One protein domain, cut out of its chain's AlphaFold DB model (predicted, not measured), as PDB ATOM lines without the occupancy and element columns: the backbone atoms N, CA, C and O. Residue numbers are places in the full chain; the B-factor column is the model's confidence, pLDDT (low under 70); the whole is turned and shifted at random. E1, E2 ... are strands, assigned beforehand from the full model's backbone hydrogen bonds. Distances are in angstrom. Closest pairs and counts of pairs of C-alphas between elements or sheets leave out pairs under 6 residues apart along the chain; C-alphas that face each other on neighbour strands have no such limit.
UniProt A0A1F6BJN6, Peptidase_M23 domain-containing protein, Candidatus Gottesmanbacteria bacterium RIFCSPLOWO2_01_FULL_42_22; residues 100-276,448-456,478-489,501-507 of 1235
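This is residues 100 to 276, 448 to 456, 478 to 489 and 501 to 507 of the 1235 residues of the protein "Peptidase_M23 domain-containing protein" of Candidatus Gottesmanbacteria bacterium RIFCSPLOWO2_01_FULL_42_22 (UniProt A0A1F6BJN6). A sandwich of two antiparallel sheets, E4 E3 E6 E7 over E1 E2 E5, makes one end of the model, and a strongly twisted antiparallel sheet, E12 E13 E10 E14, makes the other. The hairpin of E8 and E9 lies between these two ends, with E15 beside E1 of the sandwich. The printed part has 205 residues, with no named helix and fifteen named strands, E1 to E15 in chain order; the class is all strand, though under half of the residues, 100, are in named strands. It is compact, with a radius of gyration of the C-alphas of 18.3 A and spans of 59 by 44 by 33 A.

Find C-alpha 100 at (145.177, -0.254, 59.480), where E1, residues 100 to 103, begins. Next come E2, 113 to 120, 22.5 A long; E3, 133 to 138; E4, 143 to 147; and E5, 171 to 176. E6, 182 to 192, and E7, 195 to 205, are 32.4 A and 32.6 A long; E6 begins at C-alpha 182, (132.128, 5.289, 41.115). Read on to E8, 211 to 216; E9, 227 to 235, 26.3 A; E10, 239 to 248, 27.7 A; E11, 252 to 254; and E12, 266 to 270. Beyond cuts lie E13, 448 to 454, 18.1 A; E14, 482 to 485; and E15, 502 to 506, ending at C-alpha 506, (147.083, -0.309, 70.052).

Look first at the sandwich, two sheets face to face, E4 E3 E6 E7 and E1 E2 E5, in which the parts that face each other are 9.3 A centre to centre. In the hairpin E1 and E2, N 102 and O 117 are 2.9 A apart, and E2 is antiparallel to E5, with N 114 and O 175 at 2.8 A. Opposite, see N 144 and O 137 at 2.8 A in the hairpin E3 and E4, N 136 and O 187 at 2.9 A between E3 and E6, and N 188 and O 199 at 2.9 A in the hairpin E6 and E7. The closest C-alphas of E1 and E7 are those of Ala 100 and Ser 199, 7.2 A; of E1 and E15, those of Ala 100 and Gln 503, 5.8 A. Moving outward, the hairpin E8 and E9 has N 214 and O 232 at 2.9 A; Leu 103 of E1 and Arg 215 of E8 have their C-alphas 7.9 A apart, the closest of that pair. E9 and E10 meet only through their link. In the last sheet, look for N 266 and O 449 at 3.3 A between E12 and E13, N 243 and O 450 at 2.9 A between E13 and E10, and N 242 and O 484 at 2.9 A between E10 and E14. E11 pairs with no named strand and is apart from E9 and E13, for instance.

The C-alphas farthest apart, those of Gly 194 and Ala 489, are 60.1 A apart. Residues 277 to 447, 457 to 477 and 490 to 500 are not printed; C-alpha gaps across these cuts are 14.7 A, 27.2 A and 31.2 A. The links E2 to E3, E4 to E5 and E11 to E12 are long. Mean pLDDT of the printed part is 79.3; among the residues under 70 are 160 to 168, 268 to 276 and 485 to 489.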
ATOM      1  N   ALA A 100     146.398  -1.027  59.307       85.69
ATOM      2  CA  ALA A 100     145.177  -0.254  59.480       85.69
ATOM      3  C   ALA A 100     145.173   0.918  58.495       85.69
ATOM      4  O   ALA A 100     146.107   1.727  58.487       85.69
ATOM      5  N   VAL A 101     144.118   1.011  57.686       86.75
ATOM      6  CA  VAL A 101     143.919   2.048  56.665       86.75
ATOM      7  C   VAL A 101     142.563   2.698  56.901       86.75
ATOM      8  O   VAL A 101     141.544   2.012  56.915       86.75
ATOM      9  N   ASN A 102     142.559   4.018  57.062       88.12
ATOM     10  CA  ASN A 102     141.357   4.833  57.223       88.12
ATOM     11  C   ASN A 102     141.346   5.966  56.195       88.12
ATOM     12  O   ASN A 102     142.390   6.338  55.652       88.12
ATOM     13  N   LEU A 103     140.168   6.540  55.972       87.75
ATOM     14  CA  LEU A 103     139.942   7.731  55.156       87.75
ATOM     15  C   LEU A 103     139.240   8.785  56.009       87.75
ATOM     16  O   LEU A 103     138.434   8.434  56.871       87.75
ATOM     17  N   ASP A 104     139.505  10.066  55.751       87.00
ATOM     18  CA  ASP A 104     138.809  11.158  56.442       87.00
ATOM     19  C   ASP A 104     137.298  11.191  56.131       87.00
ATOM     20  O   ASP A 104     136.523  11.675  56.956       87.00
ATOM     21  N   LYS A 105     136.866  10.642  54.983       84.69
ATOM     22  CA  LYS A 105     135.461  10.555  54.543       84.69
ATOM     23  C   LYS A 105     135.189   9.229  53.816       84.69
ATOM     24  O   LYS A 105     136.090   8.633  53.234       84.69
ATOM     25  N   SER A 106     133.931   8.794  53.777       73.25
ATOM     26  CA  SER A 106     133.479   7.620  53.000       73.25
ATOM     27  C   SER A 106     132.891   7.967  51.619       73.25
ATOM     28  O   SER A 106     132.828   7.100  50.741       73.25
ATOM     29  N   VAL A 107     132.508   9.235  51.400       84.12
ATOM     30  CA  VAL A 107     131.995   9.761  50.121       84.12
ATOM     31  C   VAL A 107     132.684  11.083  49.767       84.12
ATOM     32  O   VAL A 107     132.523  12.079  50.477       84.12
ATOM     33  N   TYR A 108     133.398  11.113  48.642       88.94
ATOM     34  CA  TYR A 108     134.080  12.301  48.113       88.94
ATOM     35  C   TYR A 108     133.391  12.852  46.856       88.94
ATOM     36  O   TYR A 108     132.639  12.149  46.178       88.94
ATOM     37  N   LEU A 109     133.671  14.113  46.535       91.06
ATOM     38  CA  LEU A 109     133.334  14.740  45.257       91.06
ATOM     39  C   LEU A 109     134.581  14.788  44.345       91.06
ATOM     40  O   LEU A 109     135.707  14.814  44.851       91.06
ATOM     41  N   PRO A 110     134.421  14.848  43.010       91.75
ATOM     42  CA  PRO A 110     135.512  15.159  42.087       91.75
ATOM     43  C   PRO A 110     136.317  16.397  42.500       91.75
ATOM     44  O   PRO A 110     135.742  17.396  42.932       91.75
ATOM     45  N   GLN A 111     137.639  16.349  42.312       90.94
ATOM     46  CA  GLN A 111     138.602  17.390  42.709       90.94
ATOM     47  C   GLN A 111     138.733  17.647  44.226       90.94
ATOM     48  O   GLN A 111     139.456  18.563  44.618       90.94
ATOM     49  N   GLU A 112     138.104  16.854  45.104       92.19
ATOM     50  CA  GLU A 112     138.467  16.864  46.527       92.19
ATOM     51  C   GLU A 112     139.802  16.152  46.784       92.19
ATOM     52  O   GLU A 112     140.245  15.296  46.018       92.19
ATOM     53  N   THR A 113     140.435  16.474  47.914       92.62
ATOM     54  CA  THR A 113     141.558  15.696  48.445       92.62
ATOM     55  C   THR A 113     141.043  14.667  49.447       92.62
ATOM     56  O   THR A 113     140.458  15.043  50.462       92.62
ATOM     57  N   ALA A 114     141.302  13.387  49.189       90.75
ATOM     58  CA  ALA A 114     141.129  12.311  50.156       90.75
ATOM     59  C   ALA A 114     142.413  12.125  50.970       90.75
ATOM     60  O   ALA A 114     143.501  11.979  50.403       90.75
ATOM     61  N   PHE A 115     142.299  12.112  52.296       89.12
ATOM     62  CA  PHE A 115     143.410  11.833  53.196       89.12
ATOM     63  C   PHE A 115     143.320  10.383  53.663       89.12
ATOM     64  O   PHE A 115     142.479  10.034  54.488       89.12
ATOM     65  N   MET A 116     144.211   9.532  53.151       90.19
ATOM     66  CA  MET A 116     144.404   8.186  53.690       90.19
ATOM     67  C   MET A 116     145.336   8.244  54.893       90.19
ATOM     68  O   MET A 116     146.442   8.783  54.809       90.19
ATOM     69  N   HIS A 117     144.893   7.653  55.994       88.69
ATOM     70  CA  HIS A 117     145.613   7.524  57.252       88.69
ATOM     71  C   HIS A 117     146.034   6.065  57.433       88.69
ATOM     72  O   HIS A 117     145.175   5.180  57.431       88.69
ATOM     73  N   ILE A 118     147.335   5.800  57.581       89.12
ATOM     74  CA  ILE A 118     147.893   4.440  57.586       89.12
ATOM     75  C   ILE A 118     148.771   4.217  58.826       89.12
ATOM     76  O   ILE A 118     149.615   5.048  59.162       89.12
ATOM     77  N   THR A 119     148.602   3.053  59.458       87.88
ATOM     78  CA  THR A 119     149.454   2.528  60.541       87.88
ATOM     79  C   THR A 119     149.823   1.079  60.230       87.88
ATOM     80  O   THR A 119     149.019   0.334  59.671       87.88
ATOM     81  N   LEU A 120     151.049   0.687  60.583       87.94
ATOM     82  CA  LEU A 120     151.648  -0.607  60.256       87.94
ATOM     83  C   LEU A 120     152.277  -1.239  61.504       87.94
ATOM     84  O   LEU A 120     153.018  -0.558  62.216       87.94
ATOM     85  N   THR A 121     152.062  -2.541  61.712       84.44
ATOM     86  CA  THR A 121     152.727  -3.326  62.764       84.44
ATOM     87  C   THR A 121     153.602  -4.450  62.221       84.44
ATOM     88  O   THR A 121     153.375  -4.983  61.132       84.44
ATOM     89  N   ASP A 122     154.565  -4.880  63.034       81.88
ATOM     90  CA  ASP A 122     155.212  -6.176  62.874       81.88
ATOM     91  C   ASP A 122     154.306  -7.344  63.308       81.88
ATOM     92  O   ASP A 122     153.144  -7.175  63.696       81.88
ATOM     93  N   ASN A 123     154.855  -8.556  63.222       79.25
ATOM     94  CA  ASN A 123     154.149  -9.796  63.528       79.25
ATOM     95  C   ASN A 123     153.774  -9.955  65.013       79.25
ATOM     96  O   ASN A 123     153.019 -10.879  65.299       79.25
ATOM     97  N   ALA A 124     154.267  -9.093  65.913       73.62
ATOM     98  CA  ALA A 124     153.979  -9.051  67.352       73.62
ATOM     99  C   ALA A 124     153.201  -7.776  67.775       73.62
ATOM    100  O   ALA A 124     153.118  -7.443  68.963       73.62
ATOM    101  N   GLY A 125     152.654  -7.032  66.805       74.00
ATOM    102  CA  GLY A 125     151.836  -5.838  67.033       74.00
ATOM    103  C   GLY A 125     152.625  -4.550  67.297       74.00
ATOM    104  O   GLY A 125     152.033  -3.507  67.570       74.00
ATOM    105  N   LYS A 126     153.959  -4.573  67.193       79.25
ATOM    106  CA  LYS A 126     154.786  -3.378  67.407       79.25
ATOM    107  C   LYS A 126     154.750  -2.463  66.182       79.25
ATOM    108  O   LYS A 126     154.932  -2.924  65.058       79.25
ATOM    109  N   ILE A 127     154.567  -1.161  66.401       81.88
ATOM    110  CA  ILE A 127     154.449  -0.142  65.345       81.88
ATOM    111  C   ILE A 127     155.754  -0.004  64.533       81.88
ATOM    112  O   ILE A 127     156.854   0.014  65.092       81.88
ATOM    113  N   LEU A 128     155.631   0.129  63.206       85.69
ATOM    114  CA  LEU A 128     156.743   0.237  62.252       85.69
ATOM    115  C   LEU A 128     156.738   1.575  61.490       85.69
ATOM    116  O   LEU A 128     156.099   1.711  60.448       85.69
ATOM    117  N   CYS A 129     157.525   2.544  61.968       80.38
ATOM    118  CA  CYS A 129     157.598   3.906  61.410       80.38
ATOM    119  C   CYS A 129     158.471   4.082  60.156       80.38
ATOM    120  O   CYS A 129     158.252   5.006  59.381       80.38
ATOM    121  N   ASN A 130     159.488   3.233  59.975       78.56
ATOM    122  CA  ASN A 130     160.537   3.421  58.958       78.56
ATOM    123  C   ASN A 130     160.453   2.394  57.814       78.56
ATOM    124  O   ASN A 130     161.428   2.168  57.098       78.56
ATOM    125  N   GLN A 131     159.318   1.713  57.683       87.69
ATOM    126  CA  GLN A 131     159.130   0.646  56.711       87.69
ATOM    127  C   GLN A 131     158.685   1.225  55.359       87.69
ATOM    128  O   GLN A 131     157.988   2.235  55.280       87.69
ATOM    129  N   ALA A 132     159.079   0.571  54.266       88.50
ATOM    130  CA  ALA A 132     158.546   0.901  52.951       88.50
ATOM    131  C   ALA A 132     157.079   0.452  52.855       88.50
ATOM    132  O   ALA A 132     156.800  -0.747  52.965       88.50
ATOM    133  N   VAL A 133     156.184   1.417  52.630       91.44
ATOM    134  CA  VAL A 133     154.746   1.229  52.387       91.44
ATOM    135  C   VAL A 133     154.445   1.631  50.943       91.44
ATOM    136  O   VAL A 133     155.063   2.560  50.412       91.44
ATOM    137  N   SER A 134     153.494   0.946  50.317       92.94
ATOM    138  CA  SER A 134     152.935   1.288  49.009       92.94
ATOM    139  C   SER A 134     151.410   1.249  49.059       92.94
ATOM    140  O   SER A 134     150.838   0.435  49.779       92.94
ATOM    141  N   VAL A 135     150.751   2.108  48.288       93.69
ATOM    142  CA  VAL A 135     149.290   2.151  48.144       93.69
ATOM    143  C   VAL A 135     148.948   2.121  46.664       93.69
ATOM    144  O   VAL A 135     149.411   2.969  45.903       93.69
ATOM    145  N   GLU A 136     148.129   1.158  46.261       94.25
ATOM    146  CA  GLU A 136     147.481   1.136  44.954       94.25
ATOM    147  C   GLU A 136     146.046   1.654  45.095       94.25
ATOM    148  O   GLU A 136     145.336   1.279  46.027       94.25
ATOM    149  N   ILE A 137     145.627   2.533  44.185       92.38
ATOM    150  CA  ILE A 137     144.262   3.054  44.099       92.38
ATOM    151  C   ILE A 137     143.724   2.715  42.716       92.38
ATOM    152  O   ILE A 137     144.194   3.243  41.707       92.38
ATOM    153  N   LYS A 138     142.728   1.839  42.678       90.44
ATOM    154  CA  LYS A 138     142.051   1.416  41.457       90.44
ATOM    155  C   LYS A 138     140.723   2.155  41.334       90.44
ATOM    156  O   LYS A 138     139.826   1.992  42.164       90.44
ATOM    157  N   THR A 139     140.624   2.973  40.296       88.00
ATOM    158  CA  THR A 139     139.420   3.708  39.902       88.00
ATOM    159  C   THR A 139     138.629   2.901  38.859       88.00
ATOM    160  O   THR A 139     139.116   1.878  38.367       88.00
ATOM    161  N   PRO A 140     137.417   3.336  38.467       83.00
ATOM    162  CA  PRO A 140     136.677   2.722  37.363       83.00
ATOM    163  C   PRO A 140     137.383   2.787  35.995       83.00
ATOM    164  O   PRO A 140     137.001   2.045  35.094       83.00
ATOM    165  N   LEU A 141     138.374   3.674  35.822       78.25
ATOM    166  CA  LEU A 141     139.061   3.918  34.544       78.25
ATOM    167  C   LEU A 141     140.572   3.640  34.581       78.25
ATOM    168  O   LEU A 141     141.142   3.307  33.546       78.25
ATOM    169  N   ASN A 142     141.232   3.808  35.731       86.31
ATOM    170  CA  ASN A 142     142.693   3.768  35.845       86.31
ATOM    171  C   ASN A 142     143.152   3.105  37.153       86.31
ATOM    172  O   ASN A 142     142.407   3.032  38.125       86.31
ATOM    173  N   THR A 143     144.427   2.719  37.207       89.69
ATOM    174  CA  THR A 143     145.130   2.407  38.459       89.69
ATOM    175  C   THR A 143     146.210   3.459  38.700       89.69
ATOM    176  O   THR A 143     146.985   3.770  37.795       89.69
ATOM    177  N   ALA A 144     146.282   3.985  39.921       88.94
ATOM    178  CA  ALA A 144     147.367   4.829  40.408       88.94
ATOM    179  C   ALA A 144     148.134   4.105  41.525       88.94
ATOM    180  O   ALA A 144     147.549   3.347  42.297       88.94
ATOM    181  N   SER A 145     149.439   4.352  41.638       90.56
ATOM    182  CA  SER A 145     150.296   3.720  42.649       90.56
ATOM    183  C   SER A 145     151.185   4.761  43.324       90.56
ATOM    184  O   SER A 145     151.721   5.647  42.662       90.56
ATOM    185  N   PHE A 146     151.342   4.624  44.636       92.12
ATOM    186  CA  PHE A 146     152.032   5.555  45.529       92.12
ATOM    187  C   PHE A 146     152.939   4.774  46.482       92.12
ATOM    188  O   PHE A 146     152.643   3.624  46.814       92.12
ATOM    189  N   THR A 147     154.029   5.365  46.967       90.38
ATOM    190  CA  THR A 147     154.905   4.712  47.954       90.38
ATOM    191  C   THR A 147     155.624   5.721  48.853       90.38
ATOM    192  O   THR A 147     155.666   6.919  48.590       90.38
ATOM    193  N   THR A 148     156.213   5.265  49.959       86.38
ATOM    194  CA  THR A 148     157.150   6.098  50.730       86.38
ATOM    195  C   THR A 148     158.480   6.304  49.992       86.38
ATOM    196  O   THR A 148     159.206   7.246  50.296       86.38
ATOM    197  N   LYS A 149     158.802   5.477  48.980       82.75
ATOM    198  CA  LYS A 149     160.055   5.579  48.200       82.75
ATOM    199  C   LYS A 149     160.106   6.765  47.230       82.75
ATOM    200  O   LYS A 149     161.195   7.253  46.948       82.75
ATOM    201  N   ASP A 150     158.962   7.214  46.720       81.56
ATOM    202  CA  ASP A 150     158.833   8.379  45.829       81.56
ATOM    203  C   ASP A 150     158.363   9.643  46.578       81.56
ATOM    204  O   ASP A 150     158.167  10.696  45.977       81.56
ATOM    205  N   SER A 151     158.246   9.554  47.911       78.44
ATOM    206  CA  SER A 151     157.778  10.613  48.817       78.44
ATOM    207  C   SER A 151     156.324  11.071  48.611       78.44
ATOM    208  O   SER A 151     155.933  12.103  49.160       78.44
ATOM    209  N   THR A 152     155.498  10.319  47.870       84.12
ATOM    210  CA  THR A 152     154.052  10.596  47.768       84.12
ATOM    211  C   THR A 152     153.316  10.262  49.069       84.12
ATOM    212  O   THR A 152     152.481  11.047  49.524       84.12
ATOM    213  N   ILE A 153     153.675   9.147  49.715       87.94
ATOM    214  CA  ILE A 153     153.239   8.822  51.079       87.94
ATOM    215  C   ILE A 153     154.174   9.518  52.074       87.94
ATOM    216  O   ILE A 153     155.383   9.280  52.079       87.94
ATOM    217  N   LYS A 154     153.612  10.353  52.950       85.88
ATOM    218  CA  LYS A 154     154.350  11.085  53.987       85.88
ATOM    219  C   LYS A 154     154.399  10.274  55.278       85.88
ATOM    220  O   LYS A 154     153.356   9.980  55.854       85.88
ATOM    221  N   THR A 155     155.594   9.965  55.771       84.94
ATOM    222  CA  THR A 155     155.789   9.445  57.133       84.94
ATOM    223  C   THR A 155     155.713  10.585  58.148       84.94
ATOM    224  O   THR A 155     156.287  11.654  57.935       84.94
ATOM    225  N   ASN A 156     155.028  10.358  59.267       80.81
ATOM    226  CA  ASN A 156     154.969  11.290  60.387       80.81
ATOM    227  C   ASN A 156     156.315  11.289  61.150       80.81
ATOM    228  O   ASN A 156     156.702  10.240  61.676       80.81
ATOM    229  N   PRO A 157     157.034  12.428  61.262       74.38
ATOM    230  CA  PRO A 157     158.324  12.489  61.958       74.38
ATOM    231  C   PRO A 157     158.219  12.186  63.462       74.38
ATOM    232  O   PRO A 157     159.228  11.867  64.093       74.38
ATOM    233  N   ASP A 158     157.013  12.251  64.029       73.25
ATOM    234  CA  ASP A 158     156.748  11.974  65.438       73.25
ATOM    235  C   ASP A 158     156.372  10.506  65.705       73.25
ATOM    236  O   ASP A 158     156.271  10.118  66.864       73.25
ATOM    237  N   CYS A 159     156.252   9.649  64.680       74.81
ATOM    238  CA  CYS A 159     155.892   8.229  64.842       74.81
ATOM    239  C   CYS A 159     156.811   7.476  65.830       74.81
ATOM    240  O   CYS A 159     156.355   6.623  66.596       74.81
ATOM    241  N   LEU A 160     158.110   7.803  65.849       68.25
ATOM    242  CA  LEU A 160     159.098   7.202  66.757       68.25
ATOM    243  C   LEU A 160     159.136   7.841  68.159       68.25
ATOM    244  O   LEU A 160     159.909   7.389  69.005       68.25
ATOM    245  N   LYS A 161     158.352   8.894  68.421       64.06
ATOM    246  CA  LYS A 161     158.305   9.574  69.721       64.06
ATOM    247  C   LYS A 161     157.239   8.941  70.615       64.06
ATOM    248  O   LYS A 161     156.142   8.614  70.171       64.06
ATOM    249  N   GLN A 162     157.544   8.810  71.904       47.84
ATOM    250  CA  GLN A 162     156.553   8.417  72.905       47.84
ATOM    251  C   GLN A 162     155.710   9.637  73.301       47.84
ATOM    252  O   GLN A 162     156.114  10.432  74.145       47.84
ATOM    253  N   GLY A 163     154.547   9.777  72.663       50.81
ATOM    254  CA  GLY A 163     153.629  10.907  72.833       50.81
ATOM    255  C   GLY A 163     153.181  11.455  71.480       50.81
ATOM    256  O   GLY A 163     153.935  12.163  70.817       50.81
ATOM    257  N   LEU A 164     151.962  11.100  71.065       52.91
ATOM    258  CA  LEU A 164     151.313  11.596  69.850       52.91
ATOM    259  C   LEU A 164     150.176  12.545  70.244       52.91
ATOM    260  O   LEU A 164     149.023  12.138  70.343       52.91
ATOM    261  N   ASP A 165     150.501  13.816  70.465       49.56
ATOM    262  CA  ASP A 165     149.559  14.783  71.053       49.56
ATOM    263  C   ASP A 165     148.688  15.528  70.002       49.56
ATOM    264  O   ASP A 165     147.964  16.457  70.346       49.56
ATOM    265  N   ASN A 166     148.756  15.152  68.713       53.47
ATOM    266  CA  ASN A 166     148.302  15.984  67.577       53.47
ATOM    267  C   ASN A 166     147.285  15.345  66.594       53.47
ATOM    268  O   ASN A 166     147.013  15.931  65.543       53.47
ATOM    269  N   ASN A 167     146.701  14.173  66.885       60.09
ATOM    270  CA  ASN A 167     145.785  13.461  65.966       60.09
ATOM    271  C   ASN A 167     146.377  13.224  64.549       60.09
ATOM    272  O   ASN A 167     145.701  13.401  63.532       60.09
ATOM    273  N   THR A 168     147.654  12.828  64.478       65.06
ATOM    274  CA  THR A 168     148.382  12.513  63.235       65.06
ATOM    275  C   THR A 168     148.795  11.038  63.185       65.06
ATOM    276  O   THR A 168     149.518  10.555  64.054       65.06
ATOM    277  N   SER A 169     148.342  10.309  62.158       73.88
ATOM    278  CA  SER A 169     148.673   8.886  61.950       73.88
ATOM    279  C   SER A 169     150.135   8.688  61.516       73.88
ATOM    280  O   SER A 169     150.806   9.647  61.133       73.88
ATOM    281  N   ASP A 170     150.647   7.456  61.597       84.62
ATOM    282  CA  ASP A 170     152.074   7.156  61.390       84.62
ATOM    283  C   ASP A 170     152.538   7.401  59.934       84.62
ATOM    284  O   ASP A 170     153.650   7.883  59.704       84.62
ATOM    285  N   TYR A 171     151.664   7.146  58.955       88.12
ATOM    286  CA  TYR A 171     151.822   7.541  57.552       88.12
ATOM    287  C   TYR A 171     150.529   8.196  57.033       88.12
ATOM    288  O   TYR A 171     149.425   7.828  57.445       88.12
ATOM    289  N   GLN A 172     150.651   9.138  56.092       88.88
ATOM    290  CA  GLN A 172     149.513   9.798  55.447       88.88
ATOM    291  C   GLN A 172     149.740   9.988  53.938       88.88
ATOM    292  O   GLN A 172     150.810  10.425  53.512       88.88
ATOM    293  N   LEU A 173     148.715   9.708  53.129       91.56
ATOM    294  CA  LEU A 173     148.709   9.939  51.680       91.56
ATOM    295  C   LEU A 173     147.550  10.886  51.306       91.56
ATOM    296  O   LEU A 173     146.392  10.482  51.406       91.56
ATOM    297  N   PRO A 174     147.833  12.133  50.879       91.25
ATOM    298  CA  PRO A 174     146.837  13.020  50.288       91.25
ATOM    299  C   PRO A 174     146.684  12.714  48.790       91.25
ATOM    300  O   PRO A 174     147.588  12.988  48.000       91.25
ATOM    301  N   TYR A 175     145.539  12.166  48.390       92.56
ATOM    302  CA  TYR A 175     145.221  11.832  46.999       92.56
ATOM    303  C   TYR A 175     144.183  12.807  46.437       92.56
ATOM    304  O   TYR A 175     143.168  13.067  47.078       92.56
ATOM    305  N   GLN A 176     144.436  13.361  45.249       93.88
ATOM    306  CA  GLN A 176     143.464  14.209  44.551       93.88
ATOM    307  C   GLN A 176     142.494  13.326  43.769       93.88
ATOM    308  O   GLN A 176     142.925  12.559  42.908       93.88
ATOM    309  N   ILE A 177     141.201  13.445  44.062       92.81
ATOM    310  CA  ILE A 177     140.148  12.674  43.403       92.81
ATOM    311  C   ILE A 177     139.980  13.167  41.952       92.81
ATOM    312  O   ILE A 177     139.696  14.353  41.745       92.81
ATOM    313  N   PRO A 178     140.150  12.299  40.935       89.12
ATOM    314  CA  PRO A 178     139.935  12.667  39.538       89.12
ATOM    315  C   PRO A 178     138.430  12.805  39.219       89.12
ATOM    316  O   PRO A 178     137.580  12.830  40.106       89.12
ATOM    317  N   ASN A 179     138.079  12.993  37.944       88.44
ATOM    318  CA  ASN A 179     136.698  13.312  37.544       88.44
ATOM    319  C   ASN A 179     135.797  12.084  37.323       88.44
ATOM    320  O   ASN A 179     134.606  12.242  37.050       88.44
ATOM    321  N   ASP A 180     136.342  10.876  37.426       86.38
ATOM    322  CA  ASP A 180     135.612   9.619  37.326       86.38
ATOM    323  C   ASP A 180     134.783   9.326  38.589       86.38
ATOM    324  O   ASP A 180     135.288   9.309  39.712       86.38
ATOM    325  N   LEU A 181     133.487   9.070  38.387       88.00
ATOM    326  CA  LEU A 181     132.526   8.720  39.436       88.00
ATOM    327  C   LEU A 181     132.445   7.199  39.602       88.00
ATOM    328  O   LEU A 181     132.473   6.467  38.613       88.00
ATOM    329  N   GLY A 182     132.277   6.718  40.835       82.50
ATOM    330  CA  GLY A 182     132.128   5.289  41.115       82.50
ATOM    331  C   GLY A 182     132.681   4.864  42.473       82.50
ATOM    332  O   GLY A 182     132.806   5.671  43.391       82.50
ATOM    333  N   VAL A 183     133.000   3.574  42.598       84.44
ATOM    334  CA  VAL A 183     133.671   3.012  43.779       84.44
ATOM    335  C   VAL A 183     135.163   2.897  43.490       84.44
ATOM    336  O   VAL A 183     135.552   2.318  42.477       84.44
ATOM    337  N   TYR A 184     135.978   3.433  44.391       85.38
ATOM    338  CA  TYR A 184     137.433   3.371  44.345       85.38
ATOM    339  C   TYR A 184     137.901   2.291  45.319       85.38
ATOM    340  O   TYR A 184     137.446   2.259  46.464       85.38
ATOM    341  N   GLN A 185     138.797   1.412  44.876       87.75
ATOM    342  CA  GLN A 185     139.435   0.399  45.722       87.75
ATOM    343  C   GLN A 185     140.839   0.877  46.105       87.75
ATOM    344  O   GLN A 185     141.568   1.380  45.252       87.75
ATOM    345  N   VAL A 186     141.211   0.726  47.376       87.31
ATOM    346  CA  VAL A 186     142.510   1.139  47.923       87.31
ATOM    347  C   VAL A 186     143.175  -0.068  48.569       87.31
ATOM    348  O   VAL A 186     142.679  -0.569  49.576       87.31
ATOM    349  N   THR A 187     144.317  -0.491  48.030       89.88
ATOM    350  CA  THR A 187     145.124  -1.604  48.547       89.88
ATOM    351  C   THR A 187     146.437  -1.051  49.099       89.88
ATOM    352  O   THR A 187     147.341  -0.684  48.346       89.88
ATOM    353  N   ALA A 188     146.561  -0.986  50.424       90.62
ATOM    354  CA  ALA A 188     147.825  -0.676  51.089       90.62
ATOM    355  C   ALA A 188     148.662  -1.953  51.258       90.62
ATOM    356  O   ALA A 188     148.122  -3.030  51.512       90.62
ATOM    357  N   SER A 189     149.986  -1.845  51.144       90.88
ATOM    358  CA  SER A 189     150.911  -2.978  51.240       90.88
ATOM    359  C   SER A 189     152.280  -2.595  51.813       90.88
ATOM    360  O   SER A 189     152.732  -1.458  51.676       90.88
ATOM    361  N   ALA A 190     152.949  -3.548  52.468       90.56
ATOM    362  CA  ALA A 190     154.287  -3.369  53.039       90.56
ATOM    363  C   ALA A 190     155.037  -4.707  53.177       90.56
ATOM    364  O   ALA A 190     154.471  -5.703  53.623       90.56
ATOM    365  N   THR A 191     156.336  -4.735  52.857       87.12
ATOM    366  CA  THR A 191     157.178  -5.933  53.049       87.12
ATOM    367  C   THR A 191     157.839  -5.932  54.429       87.12
ATOM    368  O   THR A 191     158.881  -5.303  54.611       87.12
ATOM    369  N   VAL A 192     157.272  -6.653  55.397       81.56
ATOM    370  CA  VAL A 192     157.784  -6.761  56.776       81.56
ATOM    371  C   VAL A 192     158.471  -8.110  56.976       81.56
ATOM    372  O   VAL A 192     157.869  -9.155  56.749       81.56
ATOM    373  N   ALA A 193     159.740  -8.106  57.404       76.69
ATOM    374  CA  ALA A 193     160.527  -9.322  57.674       76.69
ATOM    375  C   ALA A 193     160.484 -10.383  56.540       76.69
ATOM    376  O   ALA A 193     160.483 -11.586  56.794       76.69
ATOM    377  N   GLY A 194     160.421  -9.932  55.279       73.75
ATOM    378  CA  GLY A 194     160.319 -10.791  54.090       73.75
ATOM    379  C   GLY A 194     158.899 -11.244  53.710       73.75
ATOM    380  O   GLY A 194     158.745 -11.933  52.707       73.75
ATOM    381  N   GLN A 195     157.865 -10.852  54.460       75.00
ATOM    382  CA  GLN A 195     156.454 -11.129  54.161       75.00
ATOM    383  C   GLN A 195     155.781  -9.890  53.555       75.00
ATOM    384  O   GLN A 195     155.938  -8.787  54.072       75.00
ATOM    385  N   ASN A 196     155.022 -10.060  52.471       82.44
ATOM    386  CA  ASN A 196     154.329  -8.966  51.777       82.44
ATOM    387  C   ASN A 196     152.914  -8.784  52.332       82.44
ATOM    388  O   ASN A 196     151.974  -9.370  51.803       82.44
ATOM    389  N   LEU A 197     152.781  -7.991  53.393       83.44
ATOM    390  CA  LEU A 197     151.506  -7.677  54.032       83.44
ATOM    391  C   LEU A 197     150.646  -6.784  53.120       83.44
ATOM    392  O   LEU A 197     151.189  -5.910  52.440       83.44
ATOM    393  N   SER A 198     149.320  -6.948  53.153       83.69
ATOM    394  CA  SER A 198     148.362  -6.034  52.513       83.69
ATOM    395  C   SER A 198     147.071  -5.855  53.324       83.69
ATOM    396  O   SER A 198     146.764  -6.659  54.204       83.69
ATOM    397  N   SER A 199     146.336  -4.775  53.043       82.31
ATOM    398  CA  SER A 199     145.020  -4.445  53.610       82.31
ATOM    399  C   SER A 199     144.241  -3.582  52.616       82.31
ATOM    400  O   SER A 199     144.841  -2.754  51.926       82.31
ATOM    401  N   GLU A 200     142.929  -3.797  52.505       81.31
ATOM    402  CA  GLU A 200     142.100  -3.243  51.428       81.31
ATOM    403  C   GLU A 200     140.845  -2.559  51.973       81.31
ATOM    404  O   GLU A 200     140.151  -3.112  52.825       81.31
ATOM    405  N   ILE A 201     140.539  -1.364  51.458       77.12
ATOM    406  CA  ILE A 201     139.306  -0.613  51.744       77.12
ATOM    407  C   ILE A 201     138.705  -0.057  50.445       77.12
ATOM    408  O   ILE A 201     139.326  -0.104  49.381       77.12
ATOM    409  N   SER A 202     137.490   0.493  50.509       83.88
ATOM    410  CA  SER A 202     136.877   1.176  49.363       83.88
ATOM    411  C   SER A 202     136.059   2.392  49.781       83.88
ATOM    412  O   SER A 202     135.576   2.456  50.910       83.88
ATOM    413  N   PHE A 203     135.907   3.351  48.867       82.94
ATOM    414  CA  PHE A 203     135.128   4.572  49.074       82.94
ATOM    415  C   PHE A 203     134.350   4.969  47.815       82.94
ATOM    416  O   PHE A 203     134.608   4.458  46.722       82.94
ATOM    417  N   LYS A 204     133.368   5.861  47.971       84.88
ATOM    418  CA  LYS A 204     132.482   6.323  46.890       84.88
ATOM    419  C   LYS A 204     132.914   7.715  46.405       84.88
ATOM    420  O   LYS A 204     133.258   8.570  47.220       84.88
ATOM    421  N   VAL A 205     132.872   7.950  45.094       87.19
ATOM    422  CA  VAL A 205     133.007   9.282  44.477       87.19
ATOM    423  C   VAL A 205     131.736   9.594  43.700       87.19
ATOM    424  O   VAL A 205     131.377   8.871  42.768       87.19
ATOM    425  N   GLU A 206     131.054  10.666  44.095       87.81
ATOM    426  CA  GLU A 206     129.708  11.019  43.635       87.81
ATOM    427  C   GLU A 206     129.650  12.488  43.185       87.81
ATOM    428  O   GLU A 206     130.439  13.323  43.620       87.81
ATOM    429  N   SER A 207     128.721  12.840  42.291       84.00
ATOM    430  CA  SER A 207     128.612  14.209  41.750       84.00
ATOM    431  C   SER A 207     127.916  15.205  42.689       84.00
ATOM    432  O   SER A 207     128.018  16.416  42.487       84.00
ATOM    433  N   LYS A 208     127.210  14.711  43.712       82.75
ATOM    434  CA  LYS A 208     126.618  15.473  44.819       82.75
ATOM    435  C   LYS A 208     126.450  14.533  46.014       82.75
ATOM    436  O   LYS A 208     125.933  13.437  45.839       82.75
ATOM    437  N   ARG A 209     126.756  15.015  47.222       78.31
ATOM    438  CA  ARG A 209     126.293  14.437  48.498       78.31
ATOM    439  C   ARG A 209     125.338  15.419  49.218       78.31
ATOM    440  O   ARG A 209     125.317  16.591  48.841       78.31
ATOM    441  N   PRO A 210     124.495  14.970  50.167       68.69
ATOM    442  CA  PRO A 210     123.574  15.843  50.919       68.69
ATOM    443  C   PRO A 210     124.126  16.346  52.272       68.69
ATOM    444  O   PRO A 210     123.512  17.193  52.925       68.69
ATOM    445  N   TYR A 211     125.265  15.812  52.706       77.88
ATOM    446  CA  TYR A 211     126.047  16.264  53.856       77.88
ATOM    447  C   TYR A 211     127.519  15.913  53.623       77.88
ATOM    448  O   TYR A 211     127.846  14.977  52.893       77.88
ATOM    449  N   THR A 212     128.417  16.631  54.287       82.81
ATOM    450  CA  THR A 212     129.839  16.297  54.381       82.81
ATOM    451  C   THR A 212     130.141  15.858  55.807       82.81
ATOM    452  O   THR A 212     130.129  16.689  56.715       82.81
ATOM    453  N   LEU A 213     130.404  14.564  55.988       85.50
ATOM    454  CA  LEU A 213     130.910  13.980  57.229       85.50
ATOM    455  C   LEU A 213     132.426  13.786  57.102       85.50
ATOM    456  O   LEU A 213     132.889  13.299  56.074       85.50
ATOM    457  N   GLU A 214     133.183  14.168  58.127       87.44
ATOM    458  CA  GLU A 214     134.644  14.068  58.162       87.44
ATOM    459  C   GLU A 214     135.103  13.602  59.554       87.44
ATOM    460  O   GLU A 214     134.864  14.290  60.551       87.44
ATOM    461  N   ARG A 215     135.738  12.426  59.630       86.50
ATOM    462  CA  ARG A 215     136.305  11.854  60.864       86.50
ATOM    463  C   ARG A 215     137.773  12.255  61.000       86.50
ATOM    464  O   ARG A 215     138.539  12.143  60.044       86.50
ATOM    465  N   LYS A 216     138.197  12.651  62.203       84.81
ATOM    466  CA  LYS A 216     139.606  12.914  62.517       84.81
ATOM    467  C   LYS A 216     139.990  12.364  63.887       84.81
ATOM    468  O   LYS A 216     139.600  12.896  64.924       84.81
ATOM    469  N   THR A 217     140.838  11.338  63.880       83.25
ATOM    470  CA  THR A 217     141.537  10.842  65.071       83.25
ATOM    471  C   THR A 217     142.832  10.111  64.687       83.25
ATOM    472  O   THR A 217     143.246  10.134  63.528       83.25
ATOM    473  N   VAL A 218     143.501   9.490  65.657       76.81
ATOM    474  CA  VAL A 218     144.685   8.646  65.449       76.81
ATOM    475  C   VAL A 218     144.313   7.249  64.933       76.81
ATOM    476  O   VAL A 218     143.313   6.660  65.335       76.81
ATOM    477  N   ASN A 219     145.178   6.654  64.108       81.12
ATOM    478  CA  ASN A 219     145.139   5.207  63.837       81.12
ATOM    479  C   ASN A 219     145.786   4.376  64.967       81.12
ATOM    480  O   ASN A 219     145.690   3.152  64.939       81.12
ATOM    481  N   ARG A 220     146.454   5.017  65.940       79.69
ATOM    482  CA  ARG A 220     147.283   4.384  66.976       79.69
ATOM    483  C   ARG A 220     146.878   4.844  68.381       79.69
ATOM    484  O   ARG A 220     147.028   6.019  68.695       79.69
ATOM    485  N   ILE A 221     146.424   3.931  69.240       76.19
ATOM    486  CA  ILE A 221     146.215   4.190  70.677       76.19
ATOM    487  C   ILE A 221     147.493   3.861  71.450       76.19
ATOM    488  O   ILE A 221     148.046   2.765  71.332       76.19
ATOM    489  N   LEU A 222     147.901   4.785  72.319       72.38
ATOM    490  CA  LEU A 222     148.801   4.493  73.434       72.38
ATOM    491  C   LEU A 222     147.954   3.999  74.624       72.38
ATOM    492  O   LEU A 222     147.035   4.726  75.020       72.38
ATOM    493  N   PRO A 223     148.216   2.806  75.199       70.19
ATOM    494  CA  PRO A 223     147.423   2.269  76.304       70.19
ATOM    495  C   PRO A 223     147.237   3.256  77.460       70.19
ATOM    496  O   PRO A 223     148.133   4.036  77.785       70.19
ATOM    497  N   THR A 224     146.050   3.244  78.070       67.94
ATOM    498  CA  THR A 224     145.612   4.149  79.157       67.94
ATOM    499  C   THR A 224     145.567   5.658  78.841       67.94
ATOM    500  O   THR A 224     144.986   6.411  79.627       67.94
ATOM    501  N   ARG A 225     146.094   6.137  77.702       75.94
ATOM    502  CA  ARG A 225     146.013   7.555  77.304       75.94
ATOM    503  C   ARG A 225     144.731   7.869  76.536       75.94
ATOM    504  O   ARG A 225     144.405   7.198  75.558       75.94
ATOM    505  N   TRP A 226     144.071   8.959  76.928       81.06
ATOM    506  CA  TRP A 226     142.956   9.553  76.190       81.06
ATOM    507  C   TRP A 226     143.377   9.990  74.781       81.06
ATOM    508  O   TRP A 226     144.294  10.792  74.626       81.06
ATOM    509  N   GLN A 227     142.670   9.481  73.777       81.94
ATOM    510  CA  GLN A 227     142.691   9.929  72.386       81.94
ATOM    511  C   GLN A 227     141.436  10.766  72.109       81.94
ATOM    512  O   GLN A 227     140.402  10.554  72.747       81.94
ATOM    513  N   ARG A 228     141.505  11.707  71.162       85.62
ATOM    514  CA  ARG A 228     140.386  12.593  70.797       85.62
ATOM    515  C   ARG A 228     139.805  12.188  69.445       85.62
ATOM    516  O   ARG A 228     140.530  12.195  68.452       85.62
ATOM    517  N   MET A 229     138.511  11.878  69.390       87.44
ATOM    518  CA  MET A 229     137.754  11.792  68.138       87.44
ATOM    519  C   MET A 229     137.064  13.132  67.879       87.44
ATOM    520  O   MET A 229     136.250  13.568  68.695       87.44
ATOM    521  N   ASP A 230     137.363  13.744  66.733       87.94
ATOM    522  CA  ASP A 230     136.610  14.871  66.182       87.94
ATOM    523  C   ASP A 230     135.794  14.401  64.972       87.94
ATOM    524  O   ASP A 230     136.322  13.770  64.054       87.94
ATOM    525  N   ILE A 231     134.505  14.737  64.957       89.50
ATOM    526  CA  ILE A 231     133.572  14.450  63.865       89.50
ATOM    527  C   ILE A 231     133.054  15.791  63.352       89.50
ATOM    528  O   ILE A 231     132.237  16.459  63.986       89.50
ATOM    529  N   SER A 232     133.547  16.199  62.191       89.06
ATOM    530  CA  SER A 232     133.073  17.375  61.473       89.06
ATOM    531  C   SER A 232     131.849  17.015  60.631       89.06
ATOM    532  O   SER A 232     131.920  16.108  59.806       89.06
ATOM    533  N   LEU A 233     130.747  17.751  60.791       88.25
ATOM    534  CA  LEU A 233     129.556  17.628  59.946       88.25
ATOM    535  C   LEU A 233     129.155  18.989  59.373       88.25
ATOM    536  O   LEU A 233     129.033  19.968  60.106       88.25
ATOM    537  N   MET A 234     128.894  19.026  58.070       86.75
ATOM    538  CA  MET A 234     128.260  20.140  57.365       86.75
ATOM    539  C   MET A 234     127.079  19.601  56.555       86.75
ATOM    540  O   MET A 234     127.209  18.547  55.932       86.75
ATOM    541  N   VAL A 235     125.940  20.295  56.553       82.88
ATOM    542  CA  VAL A 235     124.713  19.839  55.868       82.88
ATOM    543  C   VAL A 235     124.334  20.757  54.707       82.88
ATOM    544  O   VAL A 235     124.373  21.983  54.826       82.88
ATOM    545  N   ASP A 236     123.948  20.166  53.576       76.62
ATOM    546  CA  ASP A 236     123.587  20.918  52.371       76.62
ATOM    547  C   ASP A 236     122.121  21.379  52.371       76.62
ATOM    548  O   ASP A 236     121.725  22.168  51.513       76.62
ATOM    549  N   GLU A 237     121.313  20.937  53.336       80.50
ATOM    550  CA  GLU A 237     119.921  21.336  53.590       80.50
ATOM    551  C   GLU A 237     119.676  21.358  55.117       80.50
ATOM    552  O   GLU A 237     120.465  20.792  55.872       80.50
ATOM    553  N   ASP A 238     118.630  22.040  55.597       82.44
ATOM    554  CA  ASP A 238     118.343  22.154  57.041       82.44
ATOM    555  C   ASP A 238     118.070  20.775  57.677       82.44
ATOM    556  O   ASP A 238     117.113  20.092  57.306       82.44
ATOM    557  N   PHE A 239     118.860  20.388  58.685       82.38
ATOM    558  CA  PHE A 239     118.769  19.080  59.341       82.38
ATOM    559  C   PHE A 239     118.405  19.204  60.824       82.38
ATOM    560  O   PHE A 239     119.162  19.767  61.615       82.38
ATOM    561  N   LYS A 240     117.279  18.605  61.230       83.69
ATOM    562  CA  LYS A 240     116.931  18.401  62.644       83.69
ATOM    563  C   LYS A 240     116.726  16.917  62.927       83.69
ATOM    564  O   LYS A 240     115.855  16.280  62.330       83.69
ATOM    565  N   GLY A 241     117.493  16.381  63.865       81.31
ATOM    566  CA  GLY A 241     117.594  14.942  64.032       81.31
ATOM    567  C   GLY A 241     118.577  14.521  65.111       81.31
ATOM    568  O   GLY A 241     119.119  15.359  65.830       81.31
ATOM    569  N   THR A 242     118.810  13.219  65.203       81.12
ATOM    570  CA  THR A 242     119.851  12.644  66.055       81.12
ATOM    571  C   THR A 242     121.019  12.181  65.190       81.12
ATOM    572  O   THR A 242     120.845  11.769  64.036       81.12
ATOM    573  N   ILE A 243     122.222  12.297  65.737       82.12
ATOM    574  CA  ILE A 243     123.453  11.733  65.185       82.12
ATOM    575  C   ILE A 243     123.975  10.754  66.220       82.12
ATOM    576  O   ILE A 243     124.017  11.105  67.398       82.12
ATOM    577  N   SER A 244     124.402   9.572  65.792       82.81
ATOM    578  CA  SER A 244     125.014   8.591  66.682       82.81
ATOM    579  C   SER A 244     126.331   8.081  66.111       82.81
ATOM    580  O   SER A 244     126.364   7.740  64.934       82.81
ATOM    581  N   ASP A 245     127.380   7.996  66.932       83.88
ATOM    582  CA  ASP A 245     128.615   7.249  66.630       83.88
ATOM    583  C   ASP A 245     128.785   6.122  67.652       83.88
ATOM    584  O   ASP A 245     128.274   6.191  68.773       83.88
ATOM    585  N   SER A 246     129.499   5.081  67.252       80.62
ATOM    586  CA  SER A 246     129.487   3.790  67.924       80.62
ATOM    587  C   SER A 246     130.886   3.306  68.249       80.62
ATOM    588  O   SER A 246     131.788   3.358  67.419       80.62
ATOM    589  N   ILE A 247     131.077   2.815  69.470       77.94
ATOM    590  CA  ILE A 247     132.388   2.385  69.962       77.94
ATOM    591  C   ILE A 247     132.278   1.085  70.770       77.94
ATOM    592  O   ILE A 247     131.236   0.835  71.378       77.94
ATOM    593  N   PRO A 248     133.346   0.276  70.863       74.75
ATOM    594  CA  PRO A 248     133.394  -0.866  71.769       74.75
ATOM    595  C   PRO A 248     133.205  -0.445  73.238       74.75
ATOM    596  O   PRO A 248     133.895   0.440  73.738       74.75
ATOM    597  N   ASP A 249     132.307  -1.120  73.958       65.88
ATOM    598  CA  ASP A 249     131.958  -0.894  75.376       65.88
ATOM    599  C   ASP A 249     133.149  -1.135  76.323       65.88
ATOM    600  O   ASP A 249     133.196  -0.602  77.432       65.88
ATOM    601  N   ILE A 250     134.164  -1.861  75.845       64.94
ATOM    602  CA  ILE A 250     135.454  -2.070  76.511       64.94
ATOM    603  C   ILE A 250     136.365  -0.826  76.500       64.94
ATOM    604  O   ILE A 250     137.328  -0.787  77.259       64.94
ATOM    605  N   LEU A 251     136.086   0.191  75.673       75.62
ATOM    606  CA  LEU A 251     136.793   1.476  75.713       75.62
ATOM    607  C   LEU A 251     136.150   2.409  76.746       75.62
ATOM    608  O   LEU A 251     134.927   2.578  76.786       75.62
ATOM    609  N   ASP A 252     136.980   3.057  77.559       80.50
ATOM    610  CA  ASP A 252     136.545   4.160  78.417       80.50
ATOM    611  C   ASP A 252     136.228   5.390  77.561       80.50
ATOM    612  O   ASP A 252     136.899   5.635  76.556       80.50
ATOM    613  N   ILE A 253     135.256   6.195  78.001       86.50
ATOM    614  CA  ILE A 253     134.871   7.464  77.369       86.50
ATOM    615  C   ILE A 253     134.898   8.632  78.342       86.50
ATOM    616  O   ILE A 253     134.594   8.483  79.527       86.50
ATOM    617  N   ALA A 254     135.204   9.808  77.808       84.38
ATOM    618  CA  ALA A 254     135.008  11.082  78.475       84.38
ATOM    619  C   ALA A 254     134.598  12.167  77.470       84.38
ATOM    620  O   ALA A 254     134.789  12.050  76.259       84.38
ATOM    621  N   THR A 255     134.041  13.254  77.988       81.88
ATOM    622  CA  THR A 255     133.669  14.424  77.196       81.88
ATOM    623  C   THR A 255     134.891  15.325  76.959       81.88
ATOM    624  O   THR A 255     135.639  15.550  77.913       81.88
ATOM    625  N   PRO A 256     135.108  15.896  75.757       80.75
ATOM    626  CA  PRO A 256     136.203  16.834  75.527       80.75
ATOM    627  C   PRO A 256     135.961  18.165  76.252       80.75
ATOM    628  O   PRO A 256     134.831  18.674  76.301       80.75
ATOM    629  N   ASP A 257     137.030  18.768  76.772       77.75
ATOM    630  CA  ASP A 257     136.987  20.109  77.367       77.75
ATOM    631  C   ASP A 257     137.370  21.186  76.340       77.75
ATOM    632  O   ASP A 257     138.358  21.903  76.463       77.75
ATOM    633  N   ASP A 258     136.579  21.244  75.267       79.88
ATOM    634  CA  ASP A 258     136.706  22.201  74.169       79.88
ATOM    635  C   ASP A 258     135.337  22.864  73.928       79.88
ATOM    636  O   ASP A 258     134.387  22.166  73.562       79.88
ATOM    637  N   PRO A 259     135.195  24.191  74.119       77.88
ATOM    638  CA  PRO A 259     133.911  24.882  73.990       77.88
ATOM    639  C   PRO A 259     133.375  24.927  72.549       77.88
ATOM    640  O   PRO A 259     132.204  25.243  72.354       77.88
ATOM    641  N   ASN A 260     134.199  24.604  71.546       81.19
ATOM    642  CA  ASN A 260     133.805  24.549  70.135       81.19
ATOM    643  C   ASN A 260     133.346  23.143  69.705       81.19
ATOM    644  O   ASN A 260     132.926  22.954  68.565       81.19
ATOM    645  N   THR A 261     133.454  22.150  70.596       83.56
ATOM    646  CA  THR A 261     133.122  20.748  70.316       83.56
ATOM    647  C   THR A 261     131.848  20.356  71.051       83.56
ATOM    648  O   THR A 261     131.772  20.414  72.280       83.56
ATOM    649  N   ARG A 262     130.821  19.931  70.307       84.50
ATOM    650  CA  ARG A 262     129.547  19.535  70.902       84.50
ATOM    651  C   ARG A 262     129.700  18.221  71.671       84.50
ATOM    652  O   ARG A 262     130.042  17.175  71.116       84.50
ATOM    653  N   ARG A 263     129.378  18.301  72.960       84.19
ATOM    654  CA  ARG A 263     129.279  17.184  73.909       84.19
ATOM    655  C   ARG A 263     128.119  16.264  73.510       84.19
ATOM    656  O   ARG A 263     127.104  16.765  73.032       84.19
ATOM    657  N   TYR A 264     128.273  14.952  73.685       84.38
ATOM    658  CA  TYR A 264     127.170  14.007  73.476       84.38
ATOM    659  C   TYR A 264     126.071  14.236  74.521       84.38
ATOM    660  O   TYR A 264     126.355  14.526  75.684       84.38
ATOM    661  N   ASP A 265     124.820  14.123  74.086       80.38
ATOM    662  CA  ASP A 265     123.630  14.344  74.905       80.38
ATOM    663  C   ASP A 265     123.204  13.056  75.636       80.38
ATOM    664  O   ASP A 265     122.644  13.124  76.731       80.38
ATOM    665  N   GLN A 266     123.500  11.875  75.069       76.25
ATOM    666  CA  GLN A 266     123.230  10.566  75.685       76.25
ATOM    667  C   GLN A 266     124.337   9.537  75.399       76.25
ATOM    668  O   GLN A 266     125.060   9.636  74.405       76.25
ATOM    669  N   VAL A 267     124.413   8.511  76.254       72.94
ATOM    670  CA  VAL A 267     125.185   7.276  76.035       72.94
ATOM    671  C   VAL A 267     124.253   6.088  76.253       72.94
ATOM    672  O   VAL A 267     123.599   6.011  77.291       72.94
ATOM    673  N   GLN A 268     124.213   5.157  75.303       61.12
ATOM    674  CA  GLN A 268     123.422   3.927  75.391       61.12
ATOM    675  C   GLN A 268     124.349   2.719  75.188       61.12
ATOM    676  O   GLN A 268     124.944   2.579  74.120       61.12
ATOM    677  N   SER A 269     124.506   1.859  76.200       48.69
ATOM    678  CA  SER A 269     125.213   0.574  76.048       48.69
ATOM    679  C   SER A 269     124.253  -0.449  75.449       48.69
ATOM    680  O   SER A 269     123.317  -0.885  76.118       48.69
ATOM    681  N   LEU A 270     124.492  -0.825  74.195       43.81
ATOM    682  CA  LEU A 270     123.648  -1.721  73.407       43.81
ATOM    683  C   LEU A 270     124.427  -2.996  73.018       43.81
ATOM    684  O   LEU A 270     125.664  -2.979  72.942       43.81
ATOM    685  N   PRO A 271     123.747  -4.128  72.769       38.00
ATOM    686  CA  PRO A 271     124.374  -5.303  72.171       38.00
ATOM    687  C   PRO A 271     124.964  -4.996  70.786       38.00
ATOM    688  O   PRO A 271     124.452  -4.149  70.055       38.00
ATOM    689  N   THR A 272     126.009  -5.723  70.378       35.97
ATOM    690  CA  THR A 272     126.720  -5.487  69.102       35.97
ATOM    691  C   THR A 272     125.801  -5.517  67.880       35.97
ATOM    692  O   THR A 272     126.031  -4.778  66.925       35.97
ATOM    693  N   TRP A 273     124.743  -6.338  67.918       34.78
ATOM    694  CA  TRP A 273     123.783  -6.497  66.823       34.78
ATOM    695  C   TRP A 273     122.966  -5.232  66.515       34.78
ATOM    696  O   TRP A 273     122.353  -5.160  65.454       34.78
ATOM    697  N   TYR A 274     122.997  -4.209  67.377       29.42
ATOM    698  CA  TYR A 274     122.352  -2.921  67.103       29.42
ATOM    699  C   TYR A 274     123.137  -2.050  66.098       29.42
ATOM    700  O   TYR A 274     122.567  -1.155  65.468       29.42
ATOM    701  N   ASN A 275     124.437  -2.313  65.894       33.88
ATOM    702  CA  ASN A 275     125.259  -1.572  64.935       33.88
ATOM    703  C   ASN A 275     125.149  -2.139  63.520       33.88
ATOM    704  O   ASN A 275     125.841  -3.080  63.130       33.88
ATOM    705  N   ARG A 276     124.299  -1.493  62.720       40.53
ATOM    706  CA  ARG A 276     124.044  -1.823  61.313       40.53
ATOM    707  C   ARG A 276     125.179  -1.358  60.399       40.53
ATOM    708  O   ARG A 276     125.018  -0.433  59.607       40.53
ATOM    709  N   LEU A 448     127.081   6.743  71.300       82.19
ATOM    710  CA  LEU A 448     127.128   8.147  71.707       82.19
ATOM    711  C   LEU A 448     126.155   8.923  70.823       82.19
ATOM    712  O   LEU A 448     126.273   8.832  69.605       82.19
ATOM    713  N   GLN A 449     125.206   9.661  71.404       85.25
ATOM    714  CA  GLN A 449     124.170  10.375  70.647       85.25
ATOM    715  C   GLN A 449     124.255  11.896  70.835       85.25
ATOM    716  O   GLN A 449     124.470  12.379  71.947       85.25
ATOM    717  N   TRP A 450     124.014  12.641  69.754       87.94
ATOM    718  CA  TRP A 450     123.891  14.098  69.714       87.94
ATOM    719  C   TRP A 450     122.557  14.524  69.074       87.94
ATOM    720  O   TRP A 450     122.264  14.143  67.939       87.94
ATOM    721  N   ASP A 451     121.781  15.370  69.754       85.56
ATOM    722  CA  ASP A 451     120.452  15.829  69.311       85.56
ATOM    723  C   ASP A 451     120.549  17.210  68.631       85.56
ATOM    724  O   ASP A 451     120.548  18.267  69.277       85.56
ATOM    725  N   VAL A 452     120.680  17.227  67.304       84.81
ATOM    726  CA  VAL A 452     121.098  18.409  66.533       84.81
ATOM    727  C   VAL A 452     119.966  19.112  65.775       84.81
ATOM    728  O   VAL A 452     118.929  18.544  65.434       84.81
ATOM    729  N   ASN A 453     120.204  20.391  65.489       88.38
ATOM    730  CA  ASN A 453     119.364  21.262  64.674       88.38
ATOM    731  C   ASN A 453     120.300  22.207  63.905       88.38
ATOM    732  O   ASN A 453     120.653  23.264  64.419       88.38
ATOM    733  N   ILE A 454     120.758  21.759  62.739       86.44
ATOM    734  CA  ILE A 454     121.816  22.365  61.924       86.44
ATOM    735  C   ILE A 454     121.179  23.073  60.726       86.44
ATOM    736  O   ILE A 454     120.282  22.521  60.080       86.44
ATOM    737  N   LYS A 455     121.636  24.281  60.405       86.94
ATOM    738  CA  LYS A 455     121.201  25.020  59.215       86.94
ATOM    739  C   LYS A 455     122.026  24.683  57.979       86.94
ATOM    740  O   LYS A 455     123.198  24.329  58.067       86.94
ATOM    741  N   LYS A 456     121.414  24.820  56.801       85.50
ATOM    742  CA  LYS A 456     122.098  24.673  55.508       85.50
ATOM    743  C   LYS A 456     123.391  25.502  55.470       85.50
ATOM    744  O   LYS A 456     123.344  26.724  55.593       85.50
ATOM    745  N   LEU A 478     135.803   1.801  65.275       79.38
ATOM    746  CA  LEU A 478     134.887   2.878  65.660       79.38
ATOM    747  C   LEU A 478     133.931   3.167  64.490       79.38
ATOM    748  O   LEU A 478     134.349   3.164  63.332       79.38
ATOM    749  N   GLY A 479     132.658   3.409  64.781       73.88
ATOM    750  CA  GLY A 479     131.574   3.517  63.807       73.88
ATOM    751  C   GLY A 479     130.565   2.361  63.850       73.88
ATOM    752  O   GLY A 479     130.690   1.448  64.671       73.88
ATOM    753  N   PRO A 480     129.551   2.385  62.963       71.00
ATOM    754  CA  PRO A 480     129.277   3.443  61.983       71.00
ATOM    755  C   PRO A 480     128.741   4.731  62.637       71.00
ATOM    756  O   PRO A 480     128.194   4.691  63.737       71.00
ATOM    757  N   ILE A 481     128.851   5.865  61.936       75.75
ATOM    758  CA  ILE A 481     128.044   7.060  62.246       75.75
ATOM    759  C   ILE A 481     126.686   6.914  61.568       75.75
ATOM    760  O   ILE A 481     126.626   6.587  60.388       75.75
ATOM    761  N   THR A 482     125.596   7.210  62.272       77.38
ATOM    762  CA  THR A 482     124.248   7.250  61.688       77.38
ATOM    763  C   THR A 482     123.577   8.601  61.914       77.38
ATOM    764  O   THR A 482     123.797   9.248  62.938       77.38
ATOM    765  N   LEU A 483     122.758   9.036  60.951       75.75
ATOM    766  CA  LEU A 483     121.913  10.233  61.055       75.75
ATOM    767  C   LEU A 483     120.440   9.828  60.936       75.75
ATOM    768  O   LEU A 483     120.072   9.094  60.015       75.75
ATOM    769  N   ARG A 484     119.582  10.335  61.828       74.56
ATOM    770  CA  ARG A 484     118.132  10.063  61.872       74.56
ATOM    771  C   ARG A 484     117.352  11.371  61.967       74.56
ATOM    772  O   ARG A 484     117.753  12.261  62.705       74.56
ATOM    773  N   SER A 485     116.239  11.506  61.248       64.06
ATOM    774  CA  SER A 485     115.430  12.741  61.250       64.06
ATOM    775  C   SER A 485     114.303  12.714  62.284       64.06
ATOM    776  O   SER A 485     113.647  11.692  62.457       64.06
ATOM    777  N   GLN A 486     114.015  13.862  62.911       56.44
ATOM    778  CA  GLN A 486     112.808  14.057  63.738       56.44
ATOM    779  C   GLN A 486     111.577  14.530  62.933       56.44
ATOM    780  O   GLN A 486     110.516  14.764  63.510       56.44
ATOM    781  N   ALA A 487     111.701  14.754  61.621       42.97
ATOM    782  CA  ALA A 487     110.768  15.580  60.850       42.97
ATOM    783  C   ALA A 487     109.748  14.799  59.989       42.97
ATOM    784  O   ALA A 487     109.556  15.120  58.816       42.97
ATOM    785  N   SER A 488     109.066  13.792  60.549       31.12
ATOM    786  CA  SER A 488     107.815  13.231  59.990       31.12
ATOM    787  C   SER A 488     107.051  12.372  61.003       31.12
ATOM    788  O   SER A 488     107.574  12.018  62.053       31.12
ATOM    789  N   ALA A 489     105.796  12.028  60.691       34.28
ATOM    790  CA  ALA A 489     104.878  11.288  61.569       34.28
ATOM    791  C   ALA A 489     105.175   9.771  61.701       34.28
ATOM    792  O   ALA A 489     104.268   8.983  61.961       34.28
ATOM    793  N   LEU A 501     134.127   1.795  58.814       75.12
ATOM    794  CA  LEU A 501     134.580   1.683  60.203       75.12
ATOM    795  C   LEU A 501     136.026   2.175  60.337       75.12
ATOM    796  O   LEU A 501     136.910   1.720  59.613       75.12
ATOM    797  N   TRP A 502     136.277   3.070  61.292       81.62
ATOM    798  CA  TRP A 502     137.609   3.602  61.566       81.62
ATOM    799  C   TRP A 502     138.415   2.613  62.420       81.62
ATOM    800  O   TRP A 502     138.101   2.371  63.588       81.62
ATOM    801  N   GLN A 503     139.467   2.047  61.833       83.75
ATOM    802  CA  GLN A 503     140.399   1.118  62.469       83.75
ATOM    803  C   GLN A 503     141.330   1.843  63.445       83.75
ATOM    804  O   GLN A 503     141.930   2.862  63.092       83.75
ATOM    805  N   VAL A 504     141.523   1.294  64.645       79.81
ATOM    806  CA  VAL A 504     142.491   1.817  65.615       79.81
ATOM    807  C   VAL A 504     143.315   0.693  66.235       79.81
ATOM    808  O   VAL A 504     142.784  -0.215  66.873       79.81
ATOM    809  N   VAL A 505     144.628   0.792  66.060       78.12
ATOM    810  CA  VAL A 505     145.647  -0.164  66.500       78.12
ATOM    811  C   VAL A 505     146.207   0.279  67.847       78.12
ATOM    812  O   VAL A 505     146.643   1.416  67.992       78.12
ATOM    813  N   THR A 506     146.264  -0.583  68.852       73.38
ATOM    814  CA  THR A 506     147.083  -0.309  70.052       73.38
ATOM    815  C   THR A 506     148.541  -0.692  69.841       73.38
ATOM    816  O   THR A 506     148.822  -1.747  69.275       73.38
ATOM    817  N   GLU A 507     149.465   0.082  70.398       70.06
ATOM    818  CA  GLU A 507     150.878  -0.300  70.454       70.06
ATOM    819  C   GLU A 507     151.162  -1.351  71.548       70.06
ATOM    820  O   GLU A 507     150.845  -1.140  72.720       70.06
TER     821      GLU A 507